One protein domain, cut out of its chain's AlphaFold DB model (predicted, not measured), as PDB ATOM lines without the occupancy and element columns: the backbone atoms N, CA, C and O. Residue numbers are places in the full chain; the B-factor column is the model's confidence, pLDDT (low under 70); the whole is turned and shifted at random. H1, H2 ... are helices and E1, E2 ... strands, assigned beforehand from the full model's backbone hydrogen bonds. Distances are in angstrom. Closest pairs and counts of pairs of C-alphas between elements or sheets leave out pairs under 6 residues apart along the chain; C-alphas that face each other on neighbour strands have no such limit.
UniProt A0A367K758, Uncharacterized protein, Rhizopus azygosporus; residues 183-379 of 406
ATOM      1  N   TYR A 183     200.971 -67.903  14.408       79.38
ATOM      2  CA  TYR A 183     201.564 -66.753  13.706       79.38
ATOM      3  C   TYR A 183     201.235 -66.745  12.202       79.38
ATOM      4  O   TYR A 183     201.329 -65.702  11.552       79.38
ATOM      5  N   GLN A 184     200.905 -67.905  11.623       81.56
ATOM      6  CA  GLN A 184     200.595 -68.027  10.206       81.56
ATOM      7  C   GLN A 184     199.157 -67.584   9.923       81.56
ATOM      8  O   GLN A 184     198.953 -66.879   8.939       81.56
ATOM      9  N   ASP A 185     198.213 -67.864  10.828       85.56
ATOM     10  CA  ASP A 185     196.852 -67.306  10.780       85.56
ATOM     11  C   ASP A 185     196.898 -65.778  10.833       85.56
ATOM     12  O   ASP A 185     196.261 -65.091  10.031       85.56
ATOM     13  N   VAL A 186     197.729 -65.235  11.731       86.62
ATOM     14  CA  VAL A 186     197.923 -63.786  11.852       86.62
ATOM     15  C   VAL A 186     198.569 -63.198  10.602       86.62
ATOM     16  O   VAL A 186     198.138 -62.141  10.143       86.62
ATOM     17  N   LYS A 187     199.560 -63.882  10.012       86.62
ATOM     18  CA  LYS A 187     200.167 -63.456   8.744       86.62
ATOM     19  C   LYS A 187     199.124 -63.409   7.631       86.62
ATOM     20  O   LYS A 187     199.027 -62.390   6.961       86.62
ATOM     21  N   SER A 188     198.365 -64.487   7.432       87.50
ATOM     22  CA  SER A 188     197.353 -64.582   6.375       87.50
ATOM     23  C   SER A 188     196.296 -63.490   6.527       87.50
ATOM     24  O   SER A 188     196.008 -62.781   5.568       87.50
ATOM     25  N   PHE A 189     195.819 -63.267   7.753       90.56
ATOM     26  CA  PHE A 189     194.890 -62.185   8.068       90.56
ATOM     27  C   PHE A 189     195.489 -60.793   7.809       90.56
ATOM     28  O   PHE A 189     194.817 -59.898   7.302       90.56
ATOM     29  N   ALA A 190     196.770 -60.589   8.124       89.31
ATOM     30  CA  ALA A 190     197.451 -59.339   7.817       89.31
ATOM     31  C   ALA A 190     197.632 -59.129   6.310       89.31
ATOM     32  O   ALA A 190     197.427 -58.015   5.839       89.31
ATOM     33  N   VAL A 191     197.967 -60.174   5.548       88.81
ATOM     34  CA  VAL A 191     198.063 -60.114   4.080       88.81
ATOM     35  C   VAL A 191     196.711 -59.772   3.456       88.81
ATOM     36  O   VAL A 191     196.671 -58.954   2.548       88.81
ATOM     37  N   GLU A 192     195.609 -60.322   3.964       90.44
ATOM     38  CA  GLU A 192     194.257 -60.004   3.482       90.44
ATOM     39  C   GLU A 192     193.924 -58.507   3.617       90.44
ATOM     40  O   GLU A 192     193.272 -57.932   2.751       90.44
ATOM     41  N   ILE A 193     194.410 -57.853   4.679       89.31
ATOM     42  CA  ILE A 193     194.128 -56.435   4.956       89.31
ATOM     43  C   ILE A 193     195.139 -55.500   4.281       89.31
ATOM     44  O   ILE A 193     194.749 -54.473   3.729       89.31
ATOM     45  N   PHE A 194     196.435 -55.816   4.347       84.19
ATOM     46  CA  PHE A 194     197.495 -54.978   3.775       84.19
ATOM     47  C   PHE A 194     197.684 -55.186   2.274       84.19
ATOM     48  O   PHE A 194     198.053 -54.244   1.582       84.19
ATOM     49  N   GLY A 195     197.472 -56.403   1.775       81.69
ATOM     50  CA  GLY A 195     197.750 -56.785   0.391       81.69
ATOM     51  C   GLY A 195     196.993 -55.948  -0.642       81.69
ATOM     52  O   GLY A 195     197.627 -55.467  -1.577       81.69
ATOM     53  N   PRO A 196     195.677 -55.709  -0.475       80.50
ATOM     54  CA  PRO A 196     194.903 -54.895  -1.410       80.50
ATOM     55  C   PRO A 196     195.191 -53.389  -1.335       80.50
ATOM     56  O   PRO A 196     194.745 -52.650  -2.207       80.50
ATOM     57  N   ALA A 197     195.868 -52.912  -0.284       81.25
ATOM     58  CA  ALA A 197     196.049 -51.488  -0.037       81.25
ATOM     59  C   ALA A 197     197.321 -50.958  -0.715       81.25
ATOM     60  O   ALA A 197     198.439 -51.246  -0.287       81.25
ATOM     61  N   ASN A 198     197.152 -50.107  -1.727       75.31
ATOM     62  CA  ASN A 198     198.260 -49.488  -2.461       75.31
ATOM     63  C   ASN A 198     198.715 -48.162  -1.841       75.31
ATOM     64  O   ASN A 198     199.801 -47.664  -2.135       75.31
ATOM     65  N   ASN A 199     197.885 -47.567  -0.984       79.06
ATOM     66  CA  ASN A 199     198.172 -46.312  -0.302       79.06
ATOM     67  C   ASN A 199     197.575 -46.282   1.116       79.06
ATOM     68  O   ASN A 199     196.795 -47.146   1.522       79.06
ATOM     69  N   LEU A 200     197.940 -45.255   1.888       81.69
ATOM     70  CA  LEU A 200     197.512 -45.104   3.281       81.69
ATOM     71  C   LEU A 200     195.990 -44.937   3.435       81.69
ATOM     72  O   LEU A 200     195.423 -45.362   4.444       81.69
ATOM     73  N   SER A 201     195.323 -44.311   2.461       84.25
ATOM     74  CA  SER A 201     193.869 -44.112   2.486       84.25
ATOM     75  C   SER A 201     193.134 -45.444   2.330       84.25
ATOM     76  O   SER A 201     192.261 -45.777   3.135       84.25
ATOM     77  N   GLU A 202     193.566 -46.260   1.368       85.31
ATOM     78  CA  GLU A 202     193.075 -47.623   1.160       85.31
ATOM     79  C   GLU A 202     193.346 -48.505   2.377       85.31
ATOM     80  O   GLU A 202     192.443 -49.198   2.840       85.31
ATOM     81  N   LEU A 203     194.531 -48.406   2.991       85.88
ATOM     82  CA  LEU A 203     194.837 -49.140   4.221       85.88
ATOM     83  C   LEU A 203     193.918 -48.725   5.382       85.88
ATOM     84  O   LEU A 203     193.427 -49.567   6.139       85.88
ATOM     85  N   LYS A 204     193.645 -47.420   5.532       88.31
ATOM     86  CA  LYS A 204     192.689 -46.903   6.526       88.31
ATOM     87  C   LYS A 204     191.292 -47.482   6.297       88.31
ATOM     88  O   LYS A 204     190.641 -47.870   7.273       88.31
ATOM     89  N   ALA A 205     190.849 -47.548   5.043       89.88
ATOM     90  CA  ALA A 205     189.566 -48.130   4.668       89.88
ATOM     91  C   ALA A 205     189.524 -49.640   4.953       89.88
ATOM     92  O   ALA A 205     188.610 -50.091   5.643       89.88
ATOM     93  N   ALA A 206     190.551 -50.391   4.545       90.56
ATOM     94  CA  ALA A 206     190.665 -51.834   4.763       90.56
ATOM     95  C   ALA A 206     190.637 -52.198   6.258       90.56
ATOM     96  O   ALA A 206     189.844 -53.033   6.688       90.56
ATOM     97  N   ILE A 207     191.411 -51.496   7.095       91.44
ATOM     98  CA  ILE A 207     191.400 -51.689   8.557       91.44
ATOM     99  C   ILE A 207     190.020 -51.364   9.156       91.44
ATOM    100  O   ILE A 207     189.567 -52.025  10.100       91.44
ATOM    101  N   LYS A 208     189.345 -50.318   8.658       92.31
ATOM    102  CA  LYS A 208     188.008 -49.926   9.131       92.31
ATOM    103  C   LYS A 208     186.969 -50.990   8.778       92.31
ATOM    104  O   LYS A 208     186.145 -51.309   9.642       92.31
ATOM    105  N   GLU A 209     187.042 -51.544   7.572       91.81
ATOM    106  CA  GLU A 209     186.140 -52.592   7.100       91.81
ATOM    107  C   GLU A 209     186.386 -53.914   7.829       91.81
ATOM    108  O   GLU A 209     185.450 -54.465   8.404       91.81
ATOM    109  N   ALA A 210     187.639 -54.344   7.991       90.12
ATOM    110  CA  ALA A 210     187.977 -55.514   8.804       90.12
ATOM    111  C   ALA A 210     187.436 -55.390  10.244       90.12
ATOM    112  O   ALA A 210     186.855 -56.325  10.802       90.12
ATOM    113  N   LYS A 211     187.524 -54.194  10.848       90.38
ATOM    114  CA  LYS A 211     186.934 -53.922  12.173       90.38
ATOM    115  C   LYS A 211     185.399 -53.989  12.159       90.38
ATOM    116  O   LYS A 211     184.790 -54.239  13.203       90.38
ATOM    117  N   LYS A 212     184.749 -53.669  11.041       89.62
ATOM    118  CA  LYS A 212     183.291 -53.758  10.877       89.62
ATOM    119  C   LYS A 212     182.861 -55.217  10.715       89.62
ATOM    120  O   LYS A 212     181.982 -55.641  11.454       89.62
ATOM    121  N   ILE A 213     183.552 -55.992   9.880       87.62
ATOM    122  CA  ILE A 213     183.318 -57.431   9.680       87.62
ATOM    123  C   ILE A 213     183.402 -58.189  11.010       87.62
ATOM    124  O   ILE A 213     182.462 -58.889  11.377       87.62
ATOM    125  N   ILE A 214     184.459 -57.968  11.803       86.31
ATOM    126  CA  ILE A 214     184.606 -58.610  13.127       86.31
ATOM    127  C   ILE A 214     183.455 -58.251  14.077       86.31
ATOM    128  O   ILE A 214     183.041 -59.075  14.891       86.31
ATOM    129  N   ARG A 215     182.942 -57.014  14.012       84.12
ATOM    130  CA  ARG A 215     181.799 -56.591  14.835       84.12
ATOM    131  C   ARG A 215     180.494 -57.233  14.369       84.12
ATOM    132  O   ARG A 215     179.699 -57.629  15.214       84.12
ATOM    133  N   ASN A 216     180.290 -57.338  13.061       82.88
ATOM    134  CA  ASN A 216     179.044 -57.816  12.468       82.88
ATOM    135  C   ASN A 216     178.903 -59.342  12.534       82.88
ATOM    136  O   ASN A 216     177.818 -59.836  12.821       82.88
ATOM    137  N   ASN A 217     179.992 -60.089  12.344       77.38
ATOM    138  CA  ASN A 217     179.953 -61.554  12.277       77.38
ATOM    139  C   ASN A 217     179.798 -62.241  13.645       77.38
ATOM    140  O   ASN A 217     179.920 -63.458  13.723       77.38
ATOM    141  N   LYS A 218     179.590 -61.486  14.738       61.59
ATOM    142  CA  LYS A 218     179.650 -61.993  16.123       61.59
ATOM    143  C   LYS A 218     180.882 -62.880  16.381       61.59
ATOM    144  O   LYS A 218     180.859 -63.733  17.266       61.59
ATOM    145  N   ASP A 219     181.984 -62.624  15.671       64.06
ATOM    146  CA  ASP A 219     183.289 -63.282  15.821       64.06
ATOM    147  C   ASP A 219     183.988 -62.741  17.090       64.06
ATOM    148  O   ASP A 219     185.099 -62.203  17.091       64.06
ATOM    149  N   HIS A 220     183.256 -62.778  18.209       51.66
ATOM    150  CA  HIS A 220     183.694 -62.329  19.524       51.66
ATOM    151  C   HIS A 220     184.809 -63.226  20.078       51.66
ATOM    152  O   HIS A 220     185.570 -62.763  20.930       51.66
ATOM    153  N   THR A 221     184.939 -64.444  19.544       53.94
ATOM    154  CA  THR A 221     186.001 -65.422  19.812       53.94
ATOM    155  C   THR A 221     187.350 -65.012  19.217       53.94
ATOM    156  O   THR A 221     188.386 -65.340  19.787       53.94
ATOM    157  N   SER A 222     187.389 -64.192  18.162       72.19
ATOM    158  CA  SER A 222     188.644 -63.738  17.550       72.19
ATOM    159  C   SER A 222     189.312 -62.569  18.299       72.19
ATOM    160  O   SER A 222     189.590 -61.505  17.728       72.19
ATOM    161  N   LYS A 223     189.599 -62.743  19.600       81.56
ATOM    162  CA  LYS A 223     190.413 -61.797  20.398       81.56
ATOM    163  C   LYS A 223     191.733 -61.475  19.685       81.56
ATOM    164  O   LYS A 223     192.124 -60.305  19.625       81.56
ATOM    165  N   TRP A 224     192.354 -62.481  19.066       85.56
ATOM    166  CA  TRP A 224     193.582 -62.326  18.290       85.56
ATOM    167  C   TRP A 224     193.409 -61.404  17.072       85.56
ATOM    168  O   TRP A 224     194.225 -60.502  16.900       85.56
ATOM    169  N   LYS A 225     192.321 -61.515  16.284       88.62
ATOM    170  CA  LYS A 225     192.075 -60.628  15.124       88.62
ATOM    171  C   LYS A 225     191.917 -59.174  15.556       88.62
ATOM    172  O   LYS A 225     192.451 -58.267  14.921       88.62
ATOM    173  N   LYS A 226     191.216 -58.928  16.672       88.38
ATOM    174  CA  LYS A 226     191.057 -57.573  17.234       88.38
ATOM    175  C   LYS A 226     192.402 -56.960  17.623       88.38
ATOM    176  O   LYS A 226     192.601 -55.767  17.396       88.38
ATOM    177  N   ARG A 227     193.314 -57.754  18.191       87.44
ATOM    178  CA  ARG A 227     194.677 -57.313  18.522       87.44
ATOM    179  C   ARG A 227     195.536 -57.126  17.281       87.44
ATOM    180  O   ARG A 227     196.157 -56.079  17.157       87.44
ATOM    181  N   ALA A 228     195.492 -58.056  16.330       89.62
ATOM    182  CA  ALA A 228     196.168 -57.918  15.045       89.62
ATOM    183  C   ALA A 228     195.764 -56.601  14.358       89.62
ATOM    184  O   ALA A 228     196.632 -55.817  13.996       89.62
ATOM    185  N   ILE A 229     194.466 -56.268  14.316       91.44
ATOM    186  CA  ILE A 229     193.981 -54.970  13.811       91.44
ATOM    187  C   ILE A 229     194.576 -53.781  14.568       91.44
ATOM    188  O   ILE A 229     194.843 -52.740  13.969       91.44
ATOM    189  N   LYS A 230     194.738 -53.866  15.888       91.38
ATOM    190  CA  LYS A 230     195.339 -52.764  16.642       91.38
ATOM    191  C   LYS A 230     196.836 -52.634  16.376       91.38
ATOM    192  O   LYS A 230     197.284 -51.506  16.226       91.38
ATOM    193  N   LEU A 231     197.571 -53.737  16.229       90.19
ATOM    194  CA  LEU A 231     198.966 -53.702  15.777       90.19
ATOM    195  C   LEU A 231     199.073 -53.066  14.382       90.19
ATOM    196  O   LEU A 231     199.885 -52.172  14.177       90.19
ATOM    197  N   MET A 232     198.181 -53.432  13.452       89.88
ATOM    198  CA  MET A 232     198.095 -52.797  12.127       89.88
ATOM    199  C   MET A 232     197.858 -51.290  12.227       89.88
ATOM    200  O   MET A 232     198.424 -50.528  11.450       89.88
ATOM    201  N   LYS A 233     197.027 -50.846  13.178       91.00
ATOM    202  CA  LYS A 233     196.797 -49.416  13.415       91.00
ATOM    203  C   LYS A 233     198.037 -48.706  13.928       91.00
ATOM    204  O   LYS A 233     198.311 -47.635  13.413       91.00
ATOM    205  N   GLN A 234     198.776 -49.299  14.865       88.31
ATOM    206  CA  GLN A 234     200.039 -48.722  15.338       88.31
ATOM    207  C   GLN A 234     201.024 -48.548  14.174       88.31
ATOM    208  O   GLN A 234     201.578 -47.473  13.995       88.31
ATOM    209  N   ILE A 235     201.152 -49.564  13.310       83.94
ATOM    210  CA  ILE A 235     201.998 -49.489  12.106       83.94
ATOM    211  C   ILE A 235     201.501 -48.407  11.139       83.94
ATOM    212  O   ILE A 235     202.290 -47.638  10.603       83.94
ATOM    213  N   ARG A 236     200.188 -48.326  10.909       86.25
ATOM    214  CA  ARG A 236     199.571 -47.291  10.069       86.25
ATOM    215  C   ARG A 236     199.819 -45.887  10.623       86.25
ATOM    216  O   ARG A 236     200.024 -44.967   9.841       86.25
ATOM    217  N   ASP A 237     199.762 -45.720  11.940       85.56
ATOM    218  CA  ASP A 237     199.889 -44.421  12.607       85.56
ATOM    219  C   ASP A 237     201.325 -43.874  12.564       85.56
ATOM    220  O   ASP A 237     201.528 -42.686  12.797       85.56
ATOM    221  N   LEU A 238     202.295 -44.688  12.128       79.69
ATOM    222  CA  LEU A 238     203.623 -44.221  11.725       79.69
ATOM    223  C   LEU A 238     203.625 -43.367  10.460       79.69
ATOM    224  O   LEU A 238     204.642 -42.762  10.146       79.69
ATOM    225  N   TYR A 239     202.534 -43.334   9.701       78.56
ATOM    226  CA  TYR A 239     202.420 -42.521   8.499       78.56
ATOM    227  C   TYR A 239     201.495 -41.336   8.800       78.56
ATOM    228  O   TYR A 239     200.266 -41.506   8.817       78.56
ATOM    229  N   PRO A 240     202.046 -40.132   9.047       71.44
ATOM    230  CA  PRO A 240     201.264 -38.916   9.167       71.44
ATOM    231  C   PRO A 240     200.567 -38.590   7.840       71.44
ATOM    232  O   PRO A 240     200.696 -39.277   6.823       71.44
ATOM    233  N   SER A 241     199.801 -37.502   7.836       68.50
ATOM    234  CA  SER A 241     199.083 -37.002   6.656       68.50
ATOM    235  C   SER A 241     199.971 -36.705   5.437       68.50
ATOM    236  O   SER A 241     199.443 -36.597   4.336       68.50
ATOM    237  N   ASP A 242     201.290 -36.602   5.610       68.81
ATOM    238  CA  ASP A 242     202.278 -36.393   4.547       68.81
ATOM    239  C   ASP A 242     202.764 -37.697   3.875       68.81
ATOM    240  O   ASP A 242     203.621 -37.648   2.991       68.81
ATOM    241  N   ASN A 243     202.217 -38.859   4.265       68.75
ATOM    242  CA  ASN A 243     202.574 -40.195   3.768       68.75
ATOM    243  C   ASN A 243     204.057 -40.581   3.950       68.75
ATOM    244  O   ASN A 243     204.500 -41.579   3.373       68.75
ATOM    245  N   ARG A 244     204.833 -39.851   4.758       71.31
ATOM    246  CA  ARG A 244     206.215 -40.227   5.085       71.31
ATOM    247  C   ARG A 244     206.230 -41.062   6.355       71.31
ATOM    248  O   ARG A 244     205.568 -40.728   7.322       71.31
ATOM    249  N   CYS A 245     206.984 -42.157   6.376       75.31
ATOM    250  CA  CYS A 245     207.112 -42.945   7.599       75.31
ATOM    251  C   CYS A 245     207.868 -42.127   8.658       75.31
ATOM    252  O   CYS A 245     209.003 -41.711   8.416       75.31
ATOM    253  N   SER A 246     207.266 -41.922   9.831       73.81
ATOM    254  CA  SER A 246     207.859 -41.184  10.950       73.81
ATOM    255  C   SER A 246     209.158 -41.824  11.442       73.81
ATOM    256  O   SER A 246     210.041 -41.116  11.920       73.81
ATOM    257  N   LEU A 247     209.323 -43.137  11.245       70.69
ATOM    258  CA  LEU A 247     210.558 -43.858  11.558       70.69
ATOM    259  C   LEU A 247     211.754 -43.406  10.712       70.69
ATOM    260  O   LEU A 247     212.893 -43.548  11.143       70.69
ATOM    261  N   CYS A 248     211.516 -42.850   9.520       69.81
ATOM    262  CA  CYS A 248     212.580 -42.342   8.654       69.81
ATOM    263  C   CYS A 248     213.087 -40.957   9.081       69.81
ATOM    264  O   CYS A 248     214.084 -40.478   8.539       69.81
ATOM    265  N   ASN A 249     212.414 -40.300  10.028       71.44
ATOM    266  CA  ASN A 249     212.864 -39.023  10.556       71.44
ATOM    267  C   ASN A 249     214.021 -39.235  11.536       71.44
ATOM    268  O   ASN A 249     214.051 -40.206  12.293       71.44
ATOM    269  N   LYS A 250     214.964 -38.286  11.555       73.31
ATOM    270  CA  LYS A 250     216.036 -38.266  12.552       73.31
ATOM    271  C   LYS A 250     215.414 -38.090  13.939       73.31
ATOM    272  O   LYS A 250     214.779 -37.073  14.202       73.31
ATOM    273  N   GLN A 251     215.610 -39.072  14.808       70.19
ATOM    274  CA  GLN A 251     215.047 -39.112  16.154       70.19
ATOM    275  C   GLN A 251     216.039 -39.757  17.123       70.19
ATOM    276  O   GLN A 251     216.946 -40.470  16.694       70.19
ATOM    277  N   SER A 252     215.888 -39.477  18.418       69.75
ATOM    278  CA  SER A 252     216.626 -40.202  19.452       69.75
ATOM    279  C   SER A 252     216.039 -41.597  19.657       69.75
ATOM    280  O   SER A 252     214.870 -41.842  19.356       69.75
ATOM    281  N   GLU A 253     216.841 -42.493  20.220       64.75
ATOM    282  CA  GLU A 253     216.436 -43.842  20.623       64.75
ATOM    283  C   GLU A 253     215.217 -43.828  21.554       64.75
ATOM    284  O   GLU A 253     214.199 -44.440  21.246       64.75
ATOM    285  N   ASN A 254     215.240 -42.998  22.601       69.94
ATOM    286  CA  ASN A 254     214.086 -42.821  23.491       69.94
ATOM    287  C   ASN A 254     212.825 -42.374  22.746       69.94
ATOM    288  O   ASN A 254     211.722 -42.817  23.061       69.94
ATOM    289  N   HIS A 255     212.961 -41.497  21.747       72.06
ATOM    290  CA  HIS A 255     211.812 -41.069  20.957       72.06
ATOM    291  C   HIS A 255     211.268 -42.216  20.098       72.06
ATOM    292  O   HIS A 255     210.054 -42.409  20.050       72.06
ATOM    293  N   PHE A 256     212.144 -43.015  19.485       74.12
ATOM    294  CA  PHE A 256     211.766 -44.215  18.739       74.12
ATOM    295  C   PHE A 256     211.052 -45.238  19.636       74.12
ATOM    296  O   PHE A 256     209.983 -45.743  19.288       74.12
ATOM    297  N   ILE A 257     211.590 -45.481  20.832       75.00
ATOM    298  CA  ILE A 257     210.990 -46.360  21.835       75.00
ATOM    299  C   ILE A 257     209.583 -45.879  22.199       75.00
ATOM    300  O   ILE A 257     208.616 -46.625  22.059       75.00
ATOM    301  N   ILE A 258     209.442 -44.617  22.611       76.94
ATOM    302  CA  ILE A 258     208.170 -44.063  23.093       76.94
ATOM    303  C   ILE A 258     207.112 -44.026  21.984       76.94
ATOM    304  O   ILE A 258     205.936 -44.297  22.237       76.94
ATOM    305  N   THR A 259     207.507 -43.671  20.762       76.44
ATOM    306  CA  THR A 259     206.557 -43.444  19.664       76.44
ATOM    307  C   THR A 259     206.204 -44.703  18.887       76.44
ATOM    308  O   THR A 259     205.126 -44.750  18.292       76.44
ATOM    309  N   PHE A 260     207.054 -45.732  18.908       79.56
ATOM    310  CA  PHE A 260     206.856 -46.929  18.097       79.56
ATOM    311  C   PHE A 260     206.917 -48.236  18.886       79.56
ATOM    312  O   PHE A 260     205.918 -48.962  18.916       79.56
ATOM    313  N   LEU A 261     208.044 -48.551  19.534       78.38
ATOM    314  CA  LEU A 261     208.197 -49.848  20.207       78.38
ATOM    315  C   LEU A 261     207.260 -49.995  21.405       78.38
ATOM    316  O   LEU A 261     206.532 -50.982  21.496       78.38
ATOM    317  N   GLY A 262     207.208 -49.002  22.287       81.06
ATOM    318  CA  GLY A 262     206.369 -49.008  23.482       81.06
ATOM    319  C   GLY A 262     204.897 -49.300  23.175       81.06
ATOM    320  O   GLY A 262     204.340 -50.249  23.734       81.06
ATOM    321  N   PRO A 263     204.252 -48.561  22.251       84.88
ATOM    322  CA  PRO A 263     202.879 -48.835  21.832       84.88
ATOM    323  C   PRO A 263     202.669 -50.235  21.239       84.88
ATOM    324  O   PRO A 263     201.633 -50.855  21.504       84.88
ATOM    325  N   LEU A 264     203.628 -50.746  20.456       84.75
ATOM    326  CA  LEU A 264     203.558 -52.097  19.893       84.75
ATOM    327  C   LEU A 264     203.610 -53.163  20.985       84.75
ATOM    328  O   LEU A 264     202.732 -54.024  21.027       84.75
ATOM    329  N   PHE A 265     204.589 -53.084  21.883       80.25
ATOM    330  CA  PHE A 265     204.772 -54.046  22.968       80.25
ATOM    331  C   PHE A 265     203.602 -54.012  23.942       80.25
ATOM    332  O   PHE A 265     203.071 -55.060  24.307       80.25
ATOM    333  N   LYS A 266     203.123 -52.815  24.289       84.62
ATOM    334  CA  LYS A 266     201.944 -52.646  25.139       84.62
ATOM    335  C   LYS A 266     200.721 -53.351  24.567       84.62
ATOM    336  O   LYS A 266     199.947 -53.932  25.320       84.62
ATOM    337  N   GLU A 267     200.509 -53.307  23.251       86.56
ATOM    338  CA  GLU A 267     199.396 -54.037  22.639       86.56
ATOM    339  C   GLU A 267     199.688 -55.537  22.491       86.56
ATOM    340  O   GLU A 267     198.772 -56.348  22.649       86.56
ATOM    341  N   LEU A 268     200.942 -55.912  22.229       82.00
ATOM    342  CA  LEU A 268     201.375 -57.300  22.092       82.00
ATOM    343  C   LEU A 268     201.155 -58.090  23.388       82.00
ATOM    344  O   LEU A 268     200.540 -59.161  23.366       82.00
ATOM    345  N   PHE A 269     201.590 -57.510  24.506       78.62
ATOM    346  CA  PHE A 269     201.582 -58.129  25.826       78.62
ATOM    347  C   PHE A 269     200.366 -57.769  26.676       78.62
ATOM    348  O   PHE A 269     200.258 -58.208  27.810       78.62
ATOM    349  N   LYS A 270     199.378 -57.055  26.121       82.81
ATOM    350  CA  LYS A 270     198.187 -56.617  26.866       82.81
ATOM    351  C   LYS A 270     197.411 -57.742  27.573       82.81
ATOM    352  O   LYS A 270     196.747 -57.476  28.561       82.81
ATOM    353  N   SER A 271     197.406 -58.971  27.043       74.38
ATOM    354  CA  SER A 271     196.778 -60.135  27.719       74.38
ATOM    355  C   SER A 271     197.475 -60.551  28.994       74.38
ATOM    356  O   SER A 271     196.891 -61.285  29.775       74.38
ATOM    357  N   TYR A 272     198.739 -60.191  29.099       72.38
ATOM    358  CA  TYR A 272     199.655 -60.681  30.096       72.38
ATOM    359  C   TYR A 272     200.108 -59.537  30.992       72.38
ATOM    360  O   TYR A 272     201.147 -59.650  31.619       72.38
ATOM    361  N   SER A 273     199.365 -58.425  31.030       71.88
ATOM    362  CA  SER A 273     199.678 -57.310  31.926       71.88
ATOM    363  C   SER A 273     199.702 -57.722  33.388       71.88
ATOM    364  O   SER A 273     200.334 -57.031  34.160       71.88
ATOM    365  N   ASP A 274     199.005 -58.810  33.719       68.31
ATOM    366  CA  ASP A 274     198.886 -59.353  35.072       68.31
ATOM    367  C   ASP A 274     199.981 -60.407  35.361       68.31
ATOM    368  O   ASP A 274     200.028 -60.993  36.438       68.31
ATOM    369  N   TYR A 275     200.803 -60.721  34.351       68.88
ATOM    370  CA  TYR A 275     201.888 -61.705  34.409       68.88
ATOM    371  C   TYR A 275     203.250 -61.059  34.154       68.88
ATOM    372  O   TYR A 275     204.255 -61.502  34.707       68.88
ATOM    373  N   PHE A 276     203.295 -60.025  33.315       72.94
ATOM    374  CA  PHE A 276     204.506 -59.335  32.907       72.94
ATOM    375  C   PHE A 276     204.445 -57.860  33.251       72.94
ATOM    376  O   PHE A 276     203.539 -57.140  32.822       72.94
ATOM    377  N   CYS A 277     205.519 -57.395  33.873       78.06
ATOM    378  CA  CYS A 277     205.866 -55.990  33.894       78.06
ATOM    379  C   CYS A 277     206.868 -55.726  32.764       78.06
ATOM    380  O   CYS A 277     207.894 -56.396  32.673       78.06
ATOM    381  N   LEU A 278     206.567 -54.769  31.884       78.75
ATOM    382  CA  LEU A 278     207.535 -54.238  30.924       78.75
ATOM    383  C   LEU A 278     207.859 -52.808  31.327       78.75
ATOM    384  O   LEU A 278     206.995 -51.930  31.233       78.75
ATOM    385  N   GLN A 279     209.103 -52.581  31.721       78.19
ATOM    386  CA  GLN A 279     209.607 -51.262  32.068       78.19
ATOM    387  C   GLN A 279     210.562 -50.793  30.976       78.19
ATOM    388  O   GLN A 279     211.474 -51.518  30.591       78.19
ATOM    389  N   TRP A 280     210.301 -49.602  30.433       77.94
ATOM    390  CA  TRP A 280     211.191 -48.947  29.477       77.94
ATOM    391  C   TRP A 280     212.164 -48.047  30.219       77.94
ATOM    392  O   TRP A 280     211.761 -47.301  31.114       77.94
ATOM    393  N   GLY A 281     213.410 -48.055  29.771       68.50
ATOM    394  CA  GLY A 281     214.513 -47.458  30.490       68.50
ATOM    395  C   GLY A 281     214.916 -48.331  31.668       68.50
ATOM    396  O   GLY A 281     214.743 -49.547  31.665       68.50
ATOM    397  N   ASP A 282     215.468 -47.682  32.674       62.47
ATOM    398  CA  ASP A 282     216.146 -48.348  33.767       62.47
ATOM    399  C   ASP A 282     215.414 -48.087  35.087       62.47
ATOM    400  O   ASP A 282     214.778 -47.043  35.240       62.47
ATOM    401  N   GLU A 283     215.494 -49.032  36.026       56.75
ATOM    402  CA  GLU A 283     214.758 -48.976  37.296       56.75
ATOM    403  C   GLU A 283     215.155 -47.779  38.170       56.75
ATOM    404  O   GLU A 283     214.343 -47.294  38.957       56.75
ATOM    405  N   ALA A 284     216.388 -47.278  38.026       56.16
ATOM    406  CA  ALA A 284     216.908 -46.180  38.833       56.16
ATOM    407  C   ALA A 284     217.032 -44.873  38.035       56.16
ATOM    408  O   ALA A 284     217.497 -44.844  36.888       56.16
ATOM    409  N   LEU A 285     216.701 -43.752  38.684       54.97
ATOM    410  CA  LEU A 285     216.998 -42.421  38.151       54.97
ATOM    411  C   LEU A 285     218.510 -42.269  37.954       54.97
ATOM    412  O   LEU A 285     219.307 -42.767  38.744       54.97
ATOM    413  N   GLN A 286     218.924 -41.517  36.934       56.31
ATOM    414  CA  GLN A 286     220.348 -41.322  36.651       56.31
ATOM    415  C   GLN A 286     221.113 -40.723  37.843       56.31
ATOM    416  O   GLN A 286     222.224 -41.154  38.129       56.31
ATOM    417  N   ALA A 287     220.474 -39.831  38.604       52.50
ATOM    418  CA  ALA A 287     221.024 -39.295  39.847       52.50
ATOM    419  C   ALA A 287     221.220 -40.374  40.931       52.50
ATOM    420  O   ALA A 287     222.245 -40.400  41.601       52.50
ATOM    421  N   GLU A 288     220.273 -41.304  41.065       59.44
ATOM    422  CA  GLU A 288     220.362 -42.415  42.017       59.44
ATOM    423  C   GLU A 288     221.450 -43.415  41.606       59.44
ATOM    424  O   GLU A 288     222.165 -43.951  42.450       59.44
ATOM    425  N   LYS A 289     221.637 -43.634  40.299       60.97
ATOM    426  CA  LYS A 289     222.757 -44.430  39.785       60.97
ATOM    427  C   LYS A 289     224.095 -43.780  40.059       60.97
ATOM    428  O   LYS A 289     225.014 -44.477  40.464       60.97
ATOM    429  N   GLU A 290     224.213 -42.477  39.830       61.31
ATOM    430  CA  GLU A 290     225.429 -41.723  40.125       61.31
ATOM    431  C   GLU A 290     225.746 -41.793  41.622       61.31
ATOM    432  O   GLU A 290     226.885 -42.053  41.995       61.31
ATOM    433  N   GLU A 291     224.740 -41.687  42.489       64.50
ATOM    434  CA  GLU A 291     224.895 -41.818  43.939       64.50
ATOM    435  C   GLU A 291     225.294 -43.243  44.371       64.50
ATOM    436  O   GLU A 291     226.244 -43.421  45.141       64.50
ATOM    437  N   ARG A 292     224.659 -44.281  43.805       61.84
ATOM    438  CA  ARG A 292     225.047 -45.690  44.018       61.84
ATOM    439  C   ARG A 292     226.448 -45.981  43.480       61.84
ATOM    440  O   ARG A 292     227.216 -46.675  44.140       61.84
ATOM    441  N   GLN A 293     226.816 -45.418  42.331       61.47
ATOM    442  CA  GLN A 293     228.168 -45.513  41.782       61.47
ATOM    443  C   GLN A 293     229.169 -44.827  42.707       61.47
ATOM    444  O   GLN A 293     230.207 -45.410  42.997       61.47
ATOM    445  N   ILE A 294     228.858 -43.646  43.249       64.31
ATOM    446  CA  ILE A 294     229.710 -42.948  44.223       64.31
ATOM    447  C   ILE A 294     229.952 -43.805  45.482       64.31
ATOM    448  O   ILE A 294     231.050 -43.764  46.039       64.31
ATOM    449  N   ALA A 295     228.987 -44.628  45.896       62.00
ATOM    450  CA  ALA A 295     229.138 -45.551  47.023       62.00
ATOM    451  C   ALA A 295     229.923 -46.841  46.690       62.00
ATOM    452  O   ALA A 295     230.442 -47.496  47.594       62.00
ATOM    453  N   GLN A 296     230.036 -47.205  45.411       56.59
ATOM    454  CA  GLN A 296     230.701 -48.428  44.953       56.59
ATOM    455  C   GLN A 296     232.216 -48.257  44.796       56.59
ATOM    456  O   GLN A 296     232.715 -47.161  44.507       56.59
ATOM    457  N   LYS A 297     232.961 -49.360  44.954       63.41
ATOM    458  CA  LYS A 297     234.414 -49.377  44.725       63.41
ATOM    459  C   LYS A 297     234.724 -49.207  43.238       63.41
ATOM    460  O   LYS A 297     233.956 -49.600  42.369       63.41
ATOM    461  N   ASP A 298     235.909 -48.685  42.942       50.91
ATOM    462  CA  ASP A 298     236.326 -48.331  41.579       50.91
ATOM    463  C   ASP A 298     236.340 -49.523  40.596       50.91
ATOM    464  O   ASP A 298     236.197 -49.333  39.392       50.91
ATOM    465  N   ALA A 299     236.471 -50.754  41.101       47.16
ATOM    466  CA  ALA A 299     236.350 -51.983  40.312       47.16
ATOM    467  C   ALA A 299     234.891 -52.317  39.936       47.16
ATOM    468  O   ALA A 299     234.639 -52.750  38.819       47.16
ATOM    469  N   GLU A 300     233.937 -52.058  40.834       44.25
ATOM    470  CA  GLU A 300     232.501 -52.329  40.652       44.25
ATOM    471  C   GLU A 300     231.838 -51.280  39.745       44.25
ATOM    472  O   GLU A 300     230.971 -51.605  38.940       44.25
ATOM    473  N   ARG A 301     232.307 -50.023  39.791       52.00
ATOM    474  CA  ARG A 301     231.858 -48.961  38.868       52.00
ATOM    475  C   ARG A 301     232.175 -49.270  37.404       52.00
ATOM    476  O   ARG A 301     231.468 -48.814  36.512       52.00
ATOM    477  N   ARG A 302     233.266 -50.005  37.155       46.50
ATOM    478  CA  ARG A 302     233.792 -50.308  35.811       46.50
ATOM    479  C   ARG A 302     233.154 -51.541  35.170       46.50
ATOM    480  O   ARG A 302     233.320 -51.714  33.969       46.50
ATOM    481  N   SER A 303     232.440 -52.361  35.945       44.34
ATOM    482  CA  SER A 303     231.753 -53.574  35.482       44.34
ATOM    483  C   SER A 303     230.272 -53.366  35.160       44.34
ATOM    484  O   SER A 303     229.596 -54.314  34.768       44.34
ATOM    485  N   ILE A 304     229.740 -52.153  35.350       51.91
ATOM    486  CA  ILE A 304     228.353 -51.845  34.993       51.91
ATOM    487  C   ILE A 304     228.274 -51.863  33.465       51.91
ATOM    488  O   ILE A 304     228.783 -50.966  32.789       51.91
ATOM    489  N   GLY A 305     227.698 -52.943  32.934       52.84
ATOM    490  CA  GLY A 305     227.463 -53.142  31.511       52.84
ATOM    491  C   GLY A 305     226.560 -52.064  30.912       52.84
ATOM    492  O   GLY A 305     226.120 -51.126  31.585       52.84
ATOM    493  N   LYS A 306     226.271 -52.186  29.613       54.09
ATOM    494  CA  LYS A 306     225.264 -51.323  28.996       54.09
ATOM    495  C   LYS A 306     223.931 -51.507  29.713       54.09
ATOM    496  O   LYS A 306     223.544 -52.614  30.061       54.09
ATOM    497  N   ILE A 307     223.266 -50.383  29.931       62.28
ATOM    498  CA  ILE A 307     221.921 -50.340  30.477       62.28
ATOM    499  C   ILE A 307     220.966 -50.865  29.397       62.28
ATOM    500  O   ILE A 307     221.002 -50.326  28.286       62.28
ATOM    501  N   PRO A 308     220.148 -51.890  29.687       62.94
ATOM    502  CA  PRO A 308     219.127 -52.346  28.757       62.94
ATOM    503  C   PRO A 308     218.075 -51.251  28.533       62.94
ATOM    504  O   PRO A 308     217.759 -50.473  29.433       62.94
ATOM    505  N   ASP A 309     217.510 -51.195  27.325       66.12
ATOM    506  CA  ASP A 309     216.461 -50.227  26.971       66.12
ATOM    507  C   ASP A 309     215.106 -50.600  27.567       66.12
ATOM    508  O   ASP A 309     214.235 -49.743  27.741       66.12
ATOM    509  N   ALA A 310     214.890 -51.888  27.826       71.44
ATOM    510  CA  ALA A 310     213.746 -52.359  28.581       71.44
ATOM    511  C   ALA A 310     214.060 -53.644  29.330       71.44
ATOM    512  O   ALA A 310     214.810 -54.500  28.851       71.44
ATOM    513  N   ILE A 311     213.391 -53.787  30.466       70.75
ATOM    514  CA  ILE A 311     213.408 -54.984  31.294       70.75
ATOM    515  C   ILE A 311     211.993 -55.553  31.294       70.75
ATOM    516  O   ILE A 311     211.014 -54.842  31.553       70.75
ATOM    517  N   MET A 312     211.880 -56.833  30.952       72.62
ATOM    518  CA  MET A 312     210.647 -57.590  31.093       72.62
ATOM    519  C   MET A 312     210.780 -58.550  32.269       72.62
ATOM    520  O   MET A 312     211.661 -59.411  32.277       72.62
ATOM    521  N   SER A 313     209.878 -58.403  33.235       74.25
ATOM    522  CA  SER A 313     209.890 -59.155  34.487       74.25
ATOM    523  C   SER A 313     208.583 -59.911  34.690       74.25
ATOM    524  O   SER A 313     207.518 -59.447  34.278       74.25
ATOM    525  N   LEU A 314     208.652 -61.074  35.340       70.25
ATOM    526  CA  LEU A 314     207.475 -61.787  35.830       70.25
ATOM    527  C   LEU A 314     206.935 -61.051  37.056       70.25
ATOM    528  O   LEU A 314     207.574 -61.062  38.105       70.25
ATOM    529  N   GLU A 315     205.760 -60.435  36.943       74.19
ATOM    530  CA  GLU A 315     205.208 -59.538  37.972       74.19
ATOM    531  C   GLU A 315     205.038 -60.237  39.330       74.19
ATOM    532  O   GLU A 315     205.309 -59.659  40.376       74.19
ATOM    533  N   LYS A 316     204.669 -61.523  39.317       70.12
ATOM    534  CA  LYS A 316     204.501 -62.343  40.527       70.12
ATOM    535  C   LYS A 316     205.804 -62.581  41.301       70.12
ATOM    536  O   LYS A 316     205.748 -62.794  42.509       70.12
ATOM    537  N   TYR A 317     206.947 -62.588  40.616       64.94
ATOM    538  CA  TYR A 317     208.241 -62.972  41.191       64.94
ATOM    539  C   TYR A 317     209.258 -61.833  41.208       64.94
ATOM    540  O   TYR A 317     210.366 -62.039  41.694       64.94
ATOM    541  N   ASP A 318     208.899 -60.676  40.647       67.94
ATOM    542  CA  ASP A 318     209.807 -59.556  40.390       67.94
ATOM    543  C   ASP A 318     211.112 -60.004  39.702       67.94
ATOM    544  O   ASP A 318     212.210 -59.535  39.986       67.94
ATOM    545  N   MET A 319     210.993 -61.005  38.820       63.59
ATOM    546  CA  MET A 319     212.138 -61.674  38.211       63.59
ATOM    547  C   MET A 319     212.295 -61.223  36.760       63.59
ATOM    548  O   MET A 319     211.415 -61.545  35.949       63.59
ATOM    549  N   PRO A 320     213.384 -60.519  36.404       61.22
ATOM    550  CA  PRO A 320     213.675 -60.189  35.019       61.22
ATOM    551  C   PRO A 320     213.991 -61.472  34.250       61.22
ATOM    552  O   PRO A 320     214.771 -62.304  34.706       61.22
ATOM    553  N   PHE A 321     213.369 -61.642  33.087       62.94
ATOM    554  CA  PHE A 321     213.558 -62.835  32.252       62.94
ATOM    555  C   PHE A 321     213.828 -62.511  30.779       62.94
ATOM    556  O   PHE A 321     214.165 -63.408  30.011       62.94
ATOM    557  N   ALA A 322     213.676 -61.246  30.368       59.53
ATOM    558  CA  ALA A 322     214.134 -60.789  29.064       59.53
ATOM    559  C   ALA A 322     214.612 -59.337  29.124       59.53
ATOM    560  O   ALA A 322     213.902 -58.451  29.615       59.53
ATOM    561  N   LEU A 323     215.788 -59.098  28.547       58.19
ATOM    562  CA  LEU A 323     216.337 -57.769  28.312       58.19
ATOM    563  C   LEU A 323     216.189 -57.378  26.839       58.19
ATOM    564  O   LEU A 323     216.320 -58.207  25.931       58.19
ATOM    565  N   VAL A 324     215.890 -56.102  26.599       64.12
ATOM    566  CA  VAL A 324     215.817 -55.522  25.255       64.12
ATOM    567  C   VAL A 324     216.992 -54.576  25.076       64.12
ATOM    568  O   VAL A 324     217.097 -53.581  25.791       64.12
ATOM    569  N   GLU A 325     217.847 -54.866  24.097       58.38
ATOM    570  CA  GLU A 325     219.012 -54.038  23.787       58.38
ATOM    571  C   GLU A 325     219.109 -53.686  22.291       58.38
ATOM    572  O   GLU A 325     218.731 -54.486  21.419       58.38
ATOM    573  N   PRO A 326     219.671 -52.510  21.961       46.53
ATOM    574  CA  PRO A 326     219.957 -52.108  20.596       46.53
ATOM    575  C   PRO A 326     221.339 -52.622  20.156       46.53
ATOM    576  O   PRO A 326     222.390 -52.209  20.655       46.53
ATOM    577  N   SER A 327     221.373 -53.465  19.122       42.34
ATOM    578  CA  SER A 327     222.605 -53.832  18.411       42.34
ATOM    579  C   SER A 327     222.600 -53.244  16.995       42.34
ATOM    580  O   SER A 327     221.897 -53.699  16.101       42.34
ATOM    581  N   ARG A 328     223.386 -52.184  16.756       39.09
ATOM    582  CA  ARG A 328     223.601 -51.609  15.404       39.09
ATOM    583  C   ARG A 328     222.305 -51.240  14.642       39.09
ATOM    584  O   ARG A 328     222.248 -51.383  13.425       39.09
ATOM    585  N   GLY A 329     221.273 -50.763  15.345       39.97
ATOM    586  CA  GLY A 329     219.962 -50.441  14.754       39.97
ATOM    587  C   GLY A 329     218.990 -51.627  14.652       39.97
ATOM    588  O   GLY A 329     217.912 -51.479  14.081       39.97
ATOM    589  N   LEU A 330     219.355 -52.784  15.211       40.41
ATOM    590  CA  LEU A 330     218.512 -53.964  15.392       40.41
ATOM    591  C   LEU A 330     218.166 -54.092  16.878       40.41
ATOM    592  O   LEU A 330     219.067 -54.175  17.710       40.41
ATOM    593  N   TYR A 331     216.879 -54.155  17.212       50.00
ATOM    594  CA  TYR A 331     216.457 -54.551  18.557       50.00
ATOM    595  C   TYR A 331     216.558 -56.068  18.672       50.00
ATOM    596  O   TYR A 331     215.974 -56.785  17.849       50.00
ATOM    597  N   VAL A 332     217.328 -56.528  19.654       44.50
ATOM    598  CA  VAL A 332     217.567 -57.945  19.923       44.50
ATOM    599  C   VAL A 332     216.910 -58.296  21.247       44.50
ATOM    600  O   VAL A 332     217.079 -57.594  22.241       44.50
ATOM    601  N   PHE A 333     216.135 -59.374  21.231       47.78
ATOM    602  CA  PHE A 333     215.675 -60.037  22.444       47.78
ATOM    603  C   PHE A 333     216.699 -61.098  22.829       47.78
ATOM    604  O   PHE A 333     217.190 -61.805  21.948       47.78
ATOM    605  N   GLU A 334     216.977 -61.222  24.124       44.97
ATOM    606  CA  GLU A 334     217.860 -62.250  24.694       44.97
ATOM    607  C   GLU A 334     217.468 -63.674  24.234       44.97
ATOM    608  O   GLU A 334     218.329 -64.493  23.917       44.97
ATOM    609  N   GLU A 335     216.173 -63.919  24.000       40.12
ATOM    610  CA  GLU A 335     215.691 -65.019  23.155       40.12
ATOM    611  C   GLU A 335     215.750 -64.633  21.661       40.12
ATOM    612  O   GLU A 335     214.770 -64.187  21.059       40.12
ATOM    613  N   VAL A 336     216.946 -64.771  21.080       48.16
ATOM    614  CA  VAL A 336     217.407 -64.266  19.771       48.16
ATOM    615  C   VAL A 336     216.318 -64.126  18.687       48.16
ATOM    616  O   VAL A 336     216.041 -65.033  17.895       48.16
ATOM    617  N   LEU A 337     215.772 -62.910  18.576       38.78
ATOM    618  CA  LEU A 337     215.002 -62.409  17.434       38.78
ATOM    619  C   LEU A 337     215.485 -61.003  17.062       38.78
ATOM    620  O   LEU A 337     215.605 -60.142  17.929       38.78
ATOM    621  N   SER A 338     215.723 -60.769  15.769       39.34
ATOM    622  CA  SER A 338     216.159 -59.479  15.218       39.34
ATOM    623  C   SER A 338     215.135 -58.905  14.231       39.34
ATOM    624  O   SER A 338     214.443 -59.640  13.516       39.34
ATOM    625  N   PHE A 339     215.031 -57.573  14.185       44.25
ATOM    626  CA  PHE A 339     214.139 -56.834  13.284       44.25
ATOM    627  C   PHE A 339     214.943 -55.849  12.431       44.25
ATOM    628  O   PHE A 339     215.504 -54.901  12.970       44.25
ATOM    629  N   ASP A 340     214.973 -56.053  11.111       41.62
ATOM    630  CA  ASP A 340     215.609 -55.132  10.159       41.62
ATOM    631  C   ASP A 340     214.573 -54.153   9.582       41.62
ATOM    632  O   ASP A 340     213.616 -54.562   8.923       41.62
ATOM    633  N   PHE A 341     214.760 -52.856   9.833       49.91
ATOM    634  CA  PHE A 341     213.839 -51.790   9.423       49.91
ATOM    635  C   PHE A 341     214.211 -51.110   8.091       49.91
ATOM    636  O   PHE A 341     213.580 -50.120   7.702       49.91
ATOM    637  N   ALA A 342     215.199 -51.615   7.347       37.53
ATOM    638  CA  ALA A 342     215.649 -50.972   6.115       37.53
ATOM    639  C   ALA A 342     214.743 -51.261   4.888       37.53
ATOM    640  O   ALA A 342     214.942 -52.250   4.187       37.53
ATOM    641  N   ARG A 343     213.800 -50.345   4.571       51.03
ATOM    642  CA  ARG A 343     213.547 -49.701   3.240       51.03
ATOM    643  C   ARG A 343     212.092 -49.200   3.038       51.03
ATOM    644  O   ARG A 343     211.159 -49.815   3.548       51.03
ATOM    645  N   PRO A 344     211.864 -48.119   2.249       49.19
ATOM    646  CA  PRO A 344     210.606 -47.354   2.267       49.19
ATOM    647  C   PRO A 344     209.565 -47.733   1.192       49.19
ATOM    648  O   PRO A 344     208.409 -47.337   1.320       49.19
ATOM    649  N   SER A 345     209.911 -48.478   0.135       48.50
ATOM    650  CA  SER A 345     208.957 -48.839  -0.930       48.50
ATOM    651  C   SER A 345     208.342 -50.223  -0.698       48.50
ATOM    652  O   SER A 345     209.045 -51.208  -0.503       48.50
ATOM    653  N   GLY A 346     207.005 -50.307  -0.688       56.50
ATOM    654  CA  GLY A 346     206.283 -51.567  -0.443       56.50
ATOM    655  C   GLY A 346     206.249 -52.018   1.024       56.50
ATOM    656  O   GLY A 346     205.861 -53.150   1.308       56.50
ATOM    657  N   PHE A 347     206.622 -51.143   1.968       63.78
ATOM    658  CA  PHE A 347     206.641 -51.457   3.402       63.78
ATOM    659  C   PHE A 347     205.279 -51.968   3.898       63.78
ATOM    660  O   PHE A 347     205.197 -52.984   4.577       63.78
ATOM    661  N   LEU A 348     204.179 -51.320   3.520       65.19
ATOM    662  CA  LEU A 348     202.864 -51.699   4.038       65.19
ATOM    663  C   LEU A 348     202.391 -53.065   3.515       65.19
ATOM    664  O   LEU A 348     201.990 -53.900   4.319       65.19
ATOM    665  N   SER A 349     202.483 -53.323   2.208       65.12
ATOM    666  CA  SER A 349     201.974 -54.556   1.593       65.12
ATOM    667  C   SER A 349     202.886 -55.770   1.813       65.12
ATOM    668  O   SER A 349     202.391 -56.877   2.025       65.12
ATOM    669  N   SER A 350     204.209 -55.573   1.836       66.25
ATOM    670  CA  SER A 350     205.191 -56.665   1.944       66.25
ATOM    671  C   SER A 350     205.776 -56.821   3.347       66.25
ATOM    672  O   SER A 350     205.989 -57.944   3.812       66.25
ATOM    673  N   TYR A 351     206.050 -55.715   4.042       72.88
ATOM    674  CA  TYR A 351     206.713 -55.744   5.348       72.88
ATOM    675  C   TYR A 351     205.710 -55.783   6.505       72.88
ATOM    676  O   TYR A 351     205.898 -56.571   7.423       72.88
ATOM    677  N   GLY A 352     204.596 -55.047   6.430       74.12
ATOM    678  CA  GLY A 352     203.548 -55.009   7.461       74.12
ATOM    679  C   GLY A 352     203.091 -56.399   7.932       74.12
ATOM    680  O   GLY A 352     203.192 -56.695   9.126       74.12
ATOM    681  N   PRO A 353     202.671 -57.307   7.030       80.31
ATOM    682  CA  PRO A 353     202.290 -58.666   7.412       80.31
ATOM    683  C   PRO A 353     203.420 -59.484   8.046       80.31
ATOM    684  O   PRO A 353     203.176 -60.269   8.964       80.31
ATOM    685  N   ASN A 354     204.660 -59.313   7.576       75.44
ATOM    686  CA  ASN A 354     205.821 -60.015   8.125       75.44
ATOM    687  C   ASN A 354     206.223 -59.462   9.500       75.44
ATOM    688  O   ASN A 354     206.522 -60.249  10.396       75.44
ATOM    689  N   LEU A 355     206.147 -58.144   9.696       76.44
ATOM    690  CA  LEU A 355     206.356 -57.496  10.986       76.44
ATOM    691  C   LEU A 355     205.331 -57.999  12.004       76.44
ATOM    692  O   LEU A 355     205.719 -58.461  13.070       76.44
ATOM    693  N   ILE A 356     204.038 -58.000  11.662       80.44
ATOM    694  CA  ILE A 356     202.997 -58.515  12.565       80.44
ATOM    695  C   ILE A 356     203.214 -59.998  12.865       80.44
ATOM    696  O   ILE A 356     203.104 -60.398  14.020       80.44
ATOM    697  N   LYS A 357     203.562 -60.813  11.861       81.50
ATOM    698  CA  LYS A 357     203.918 -62.223  12.072       81.50
ATOM    699  C   LYS A 357     205.069 -62.371  13.068       81.50
ATOM    700  O   LYS A 357     204.989 -63.217  13.952       81.50
ATOM    701  N   ASN A 358     206.138 -61.594  12.911       72.75
ATOM    702  CA  ASN A 358     207.316 -61.681  13.772       72.75
ATOM    703  C   ASN A 358     207.018 -61.177  15.188       72.75
ATOM    704  O   ASN A 358     207.387 -61.850  16.143       72.75
ATOM    705  N   LEU A 359     206.259 -60.089  15.334       77.31
ATOM    706  CA  LEU A 359     205.746 -59.645  16.632       77.31
ATOM    707  C   LEU A 359     204.912 -60.748  17.298       77.31
ATOM    708  O   LEU A 359     205.080 -61.036  18.477       77.31
ATOM    709  N   TRP A 360     204.052 -61.431  16.537       81.75
ATOM    710  CA  TRP A 360     203.259 -62.536  17.071       81.75
ATOM    711  C   TRP A 360     204.114 -63.734  17.494       81.75
ATOM    712  O   TRP A 360     203.791 -64.386  18.480       81.75
ATOM    713  N   LYS A 361     205.223 -64.004  16.795       72.88
ATOM    714  CA  LYS A 361     206.203 -65.008  17.228       72.88
ATOM    715  C   LYS A 361     206.868 -64.621  18.544       72.88
ATOM    716  O   LYS A 361     206.911 -65.469  19.423       72.88
ATOM    717  N   VAL A 362     207.326 -63.370  18.688       72.25
ATOM    718  CA  VAL A 362     207.894 -62.862  19.955       72.25
ATOM    719  C   VAL A 362     206.907 -63.105  21.087       72.25
ATOM    720  O   VAL A 362     207.260 -63.690  22.098       72.25
ATOM    721  N   LYS A 363     205.643 -62.724  20.885       77.38
ATOM    722  CA  LYS A 363     204.588 -62.933  21.877       77.38
ATOM    723  C   LYS A 363     204.467 -64.393  22.309       77.38
ATOM    724  O   LYS A 363     204.332 -64.661  23.496       77.38
ATOM    725  N   THR A 364     204.469 -65.319  21.351       74.38
ATOM    726  CA  THR A 364     204.371 -66.754  21.637       74.38
ATOM    727  C   THR A 364     205.606 -67.272  22.371       74.38
ATOM    728  O   THR A 364     205.441 -68.057  23.296       74.38
ATOM    729  N   LEU A 365     206.809 -66.838  21.982       68.88
ATOM    730  CA  LEU A 365     208.061 -67.240  22.633       68.88
ATOM    731  C   LEU A 365     208.128 -66.731  24.069       68.88
ATOM    732  O   LEU A 365     208.222 -67.539  24.976       68.88
ATOM    733  N   VAL A 366     207.919 -65.430  24.276       70.00
ATOM    734  CA  VAL A 366     207.894 -64.810  25.608       70.00
ATOM    735  C   VAL A 366     206.859 -65.479  26.514       70.00
ATOM    736  O   VAL A 366     207.151 -65.777  27.666       70.00
ATOM    737  N   ALA A 367     205.659 -65.773  26.000       71.81
ATOM    738  CA  ALA A 367     204.646 -66.488  26.775       71.81
ATOM    739  C   ALA A 367     205.072 -67.926  27.128       71.81
ATOM    740  O   ALA A 367     204.754 -68.400  28.213       71.81
ATOM    741  N   ALA A 368     205.776 -68.619  26.228       69.56
ATOM    742  CA  ALA A 368     206.283 -69.965  26.477       69.56
ATOM    743  C   ALA A 368     207.465 -69.970  27.460       69.56
ATOM    744  O   ALA A 368     207.480 -70.795  28.367       69.56
ATOM    745  N   GLY A 369     208.414 -69.041  27.317       65.75
ATOM    746  CA  GLY A 369     209.544 -68.877  28.233       65.75
ATOM    747  C   GLY A 369     209.076 -68.534  29.644       65.75
ATOM    748  O   GLY A 369     209.513 -69.147  30.610       65.75
ATOM    749  N   ALA A 370     208.087 -67.650  29.764       67.38
ATOM    750  CA  ALA A 370     207.448 -67.337  31.035       67.38
ATOM    751  C   ALA A 370     206.757 -68.534  31.687       67.38
ATOM    752  O   ALA A 370     206.930 -68.755  32.882       67.38
ATOM    753  N   GLN A 371     206.001 -69.315  30.907       68.81
ATOM    754  CA  GLN A 371     205.389 -70.542  31.406       68.81
ATOM    755  C   GLN A 371     206.467 -71.521  31.868       68.81
ATOM    756  O   GLN A 371     206.346 -72.073  32.948       68.81
ATOM    757  N   SER A 372     207.552 -71.677  31.105       65.31
ATOM    758  CA  SER A 372     208.676 -72.533  31.487       65.31
ATOM    759  C   SER A 372     209.360 -72.062  32.772       65.31
ATOM    760  O   SER A 372     209.759 -72.894  33.581       65.31
ATOM    761  N   ALA A 373     209.512 -70.751  32.965       62.03
ATOM    762  CA  ALA A 373     210.073 -70.177  34.183       62.03
ATOM    763  C   ALA A 373     209.137 -70.382  35.383       62.03
ATOM    764  O   ALA A 373     209.592 -70.751  36.460       62.03
ATOM    765  N   GLU A 374     207.829 -70.191  35.200       65.50
ATOM    766  CA  GLU A 374     206.841 -70.456  36.245       65.50
ATOM    767  C   GLU A 374     206.759 -71.949  36.580       65.50
ATOM    768  O   GLU A 374     206.748 -72.303  37.757       65.50
ATOM    769  N   ASP A 375     206.758 -72.823  35.574       68.25
ATOM    770  CA  ASP A 375     206.812 -74.270  35.751       68.25
ATOM    771  C   ASP A 375     208.073 -74.644  36.528       68.25
ATOM    772  O   ASP A 375     207.961 -75.347  37.521       68.25
ATOM    773  N   TYR A 376     209.245 -74.104  36.166       65.69
ATOM    774  CA  TYR A 376     210.491 -74.318  36.905       65.69
ATOM    775  C   TYR A 376     210.371 -73.890  38.374       65.69
ATOM    776  O   TYR A 376     210.618 -74.697  39.269       65.69
ATOM    777  N   LEU A 377     209.927 -72.658  38.640       65.81
ATOM    778  CA  LEU A 377     209.747 -72.145  40.004       65.81
ATOM    779  C   LEU A 377     208.744 -72.967  40.828       65.81
ATOM    780  O   LEU A 377     208.903 -73.088  42.040       65.81
ATOM    781  N   ASN A 378     207.734 -73.546  40.176       70.38
ATOM    782  CA  ASN A 378     206.725 -74.392  40.810       70.38
ATOM    783  C   ASN A 378     207.102 -75.887  40.829       70.38
ATOM    784  O   ASN A 378     206.390 -76.665  41.462       70.38
ATOM    785  N   SER A 379     208.158 -76.298  40.115       70.50
ATOM    786  CA  SER A 379     208.412 -77.708  39.791       70.50
ATOM    787  C   SER A 379     209.008 -78.546  40.910       70.50
ATOM    788  O   SER A 379     208.805 -79.743  40.817       70.50
TER     789      SER A 379
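This is residues 183 to 379 of the 406 residues of an uncharacterized protein of Rhizopus azygosporus (UniProt A0A367K758). A curled sheet of four strands, E1 to E4, has one face covered by H4 and by residues 362 to 374 of the long helix H7, and the earlier part of H7 packs on a cluster of three helices, H1, H2 and H3. From the sheet an arm with H5 and H6 reaches away, its residues 294 to 300 sticking out. The 197 printed residues hold seven named helices and four named strands, in the order H1 H2 H3 H4 E1 H5 H6 E2 E3 E4 H7, of mixed class, with the antiparallel sheet ordered E1 E2 E3 E4. The whole is flat, 62 by 46 by 24 A, and only just compact, close to loose, with a radius of gyration of the C-alphas of 19.4 A.

The strongly twisted sheet has edge strands E1, residues 276 to 280, and E4, residues 330 to 333, and inner strands E2, residues 310 to 314, and E3, residues 319 to 327. E2, E3 and E4 form a meander, each strand the antiparallel neighbour of the one before, in two hairpins. N 279 and O 311 are 3.0 A apart across E1 and E2, N 312 and O 322 2.9 A across E2 and E3, and N 327 and O 330 2.8 A across E3 and E4, within hydrogen-bond range. H7, residues 347 to 378, and H4, residues 253 to 268, are on the same face, making two layers, helices on one face of a sheet, at heights over the sheet of 7.6 A and 8.7 A. H3, residues 223 to 237, is the hub: it touches H4 in a hairpin (C-alphas of Leu 231 and Leu 264, 6.4 A), H7, H1, residues 183 to 194, and H2, residues 200 to 216. H7 touches H1 with residues 348 to 361 alone, closest C-alphas Ala 190 and Pro 353, 4.9 A. H5, residues 286 to 295, and H6, residues 298 to 301, are not on the sheet. Every O i to N i+4 pair is within hydrogen-bond range in H1, H2, H3 and H5; H4 has 10 of 12, H7 25 of 28, and H6 is too short.

H1 begins at C-alpha 183 (201.564, -66.753, 13.706), and H7, 43.9 A long, ends at C-alpha 378 (206.725, -74.392, 40.810). E3 is 23.7 A long.

The printed part has no cut. The links H3 to H4 and E4 to H7 are long. Mean pLDDT of the printed part is 70.4, and residues 281 to 309 and 317 to 350 are among those under 70.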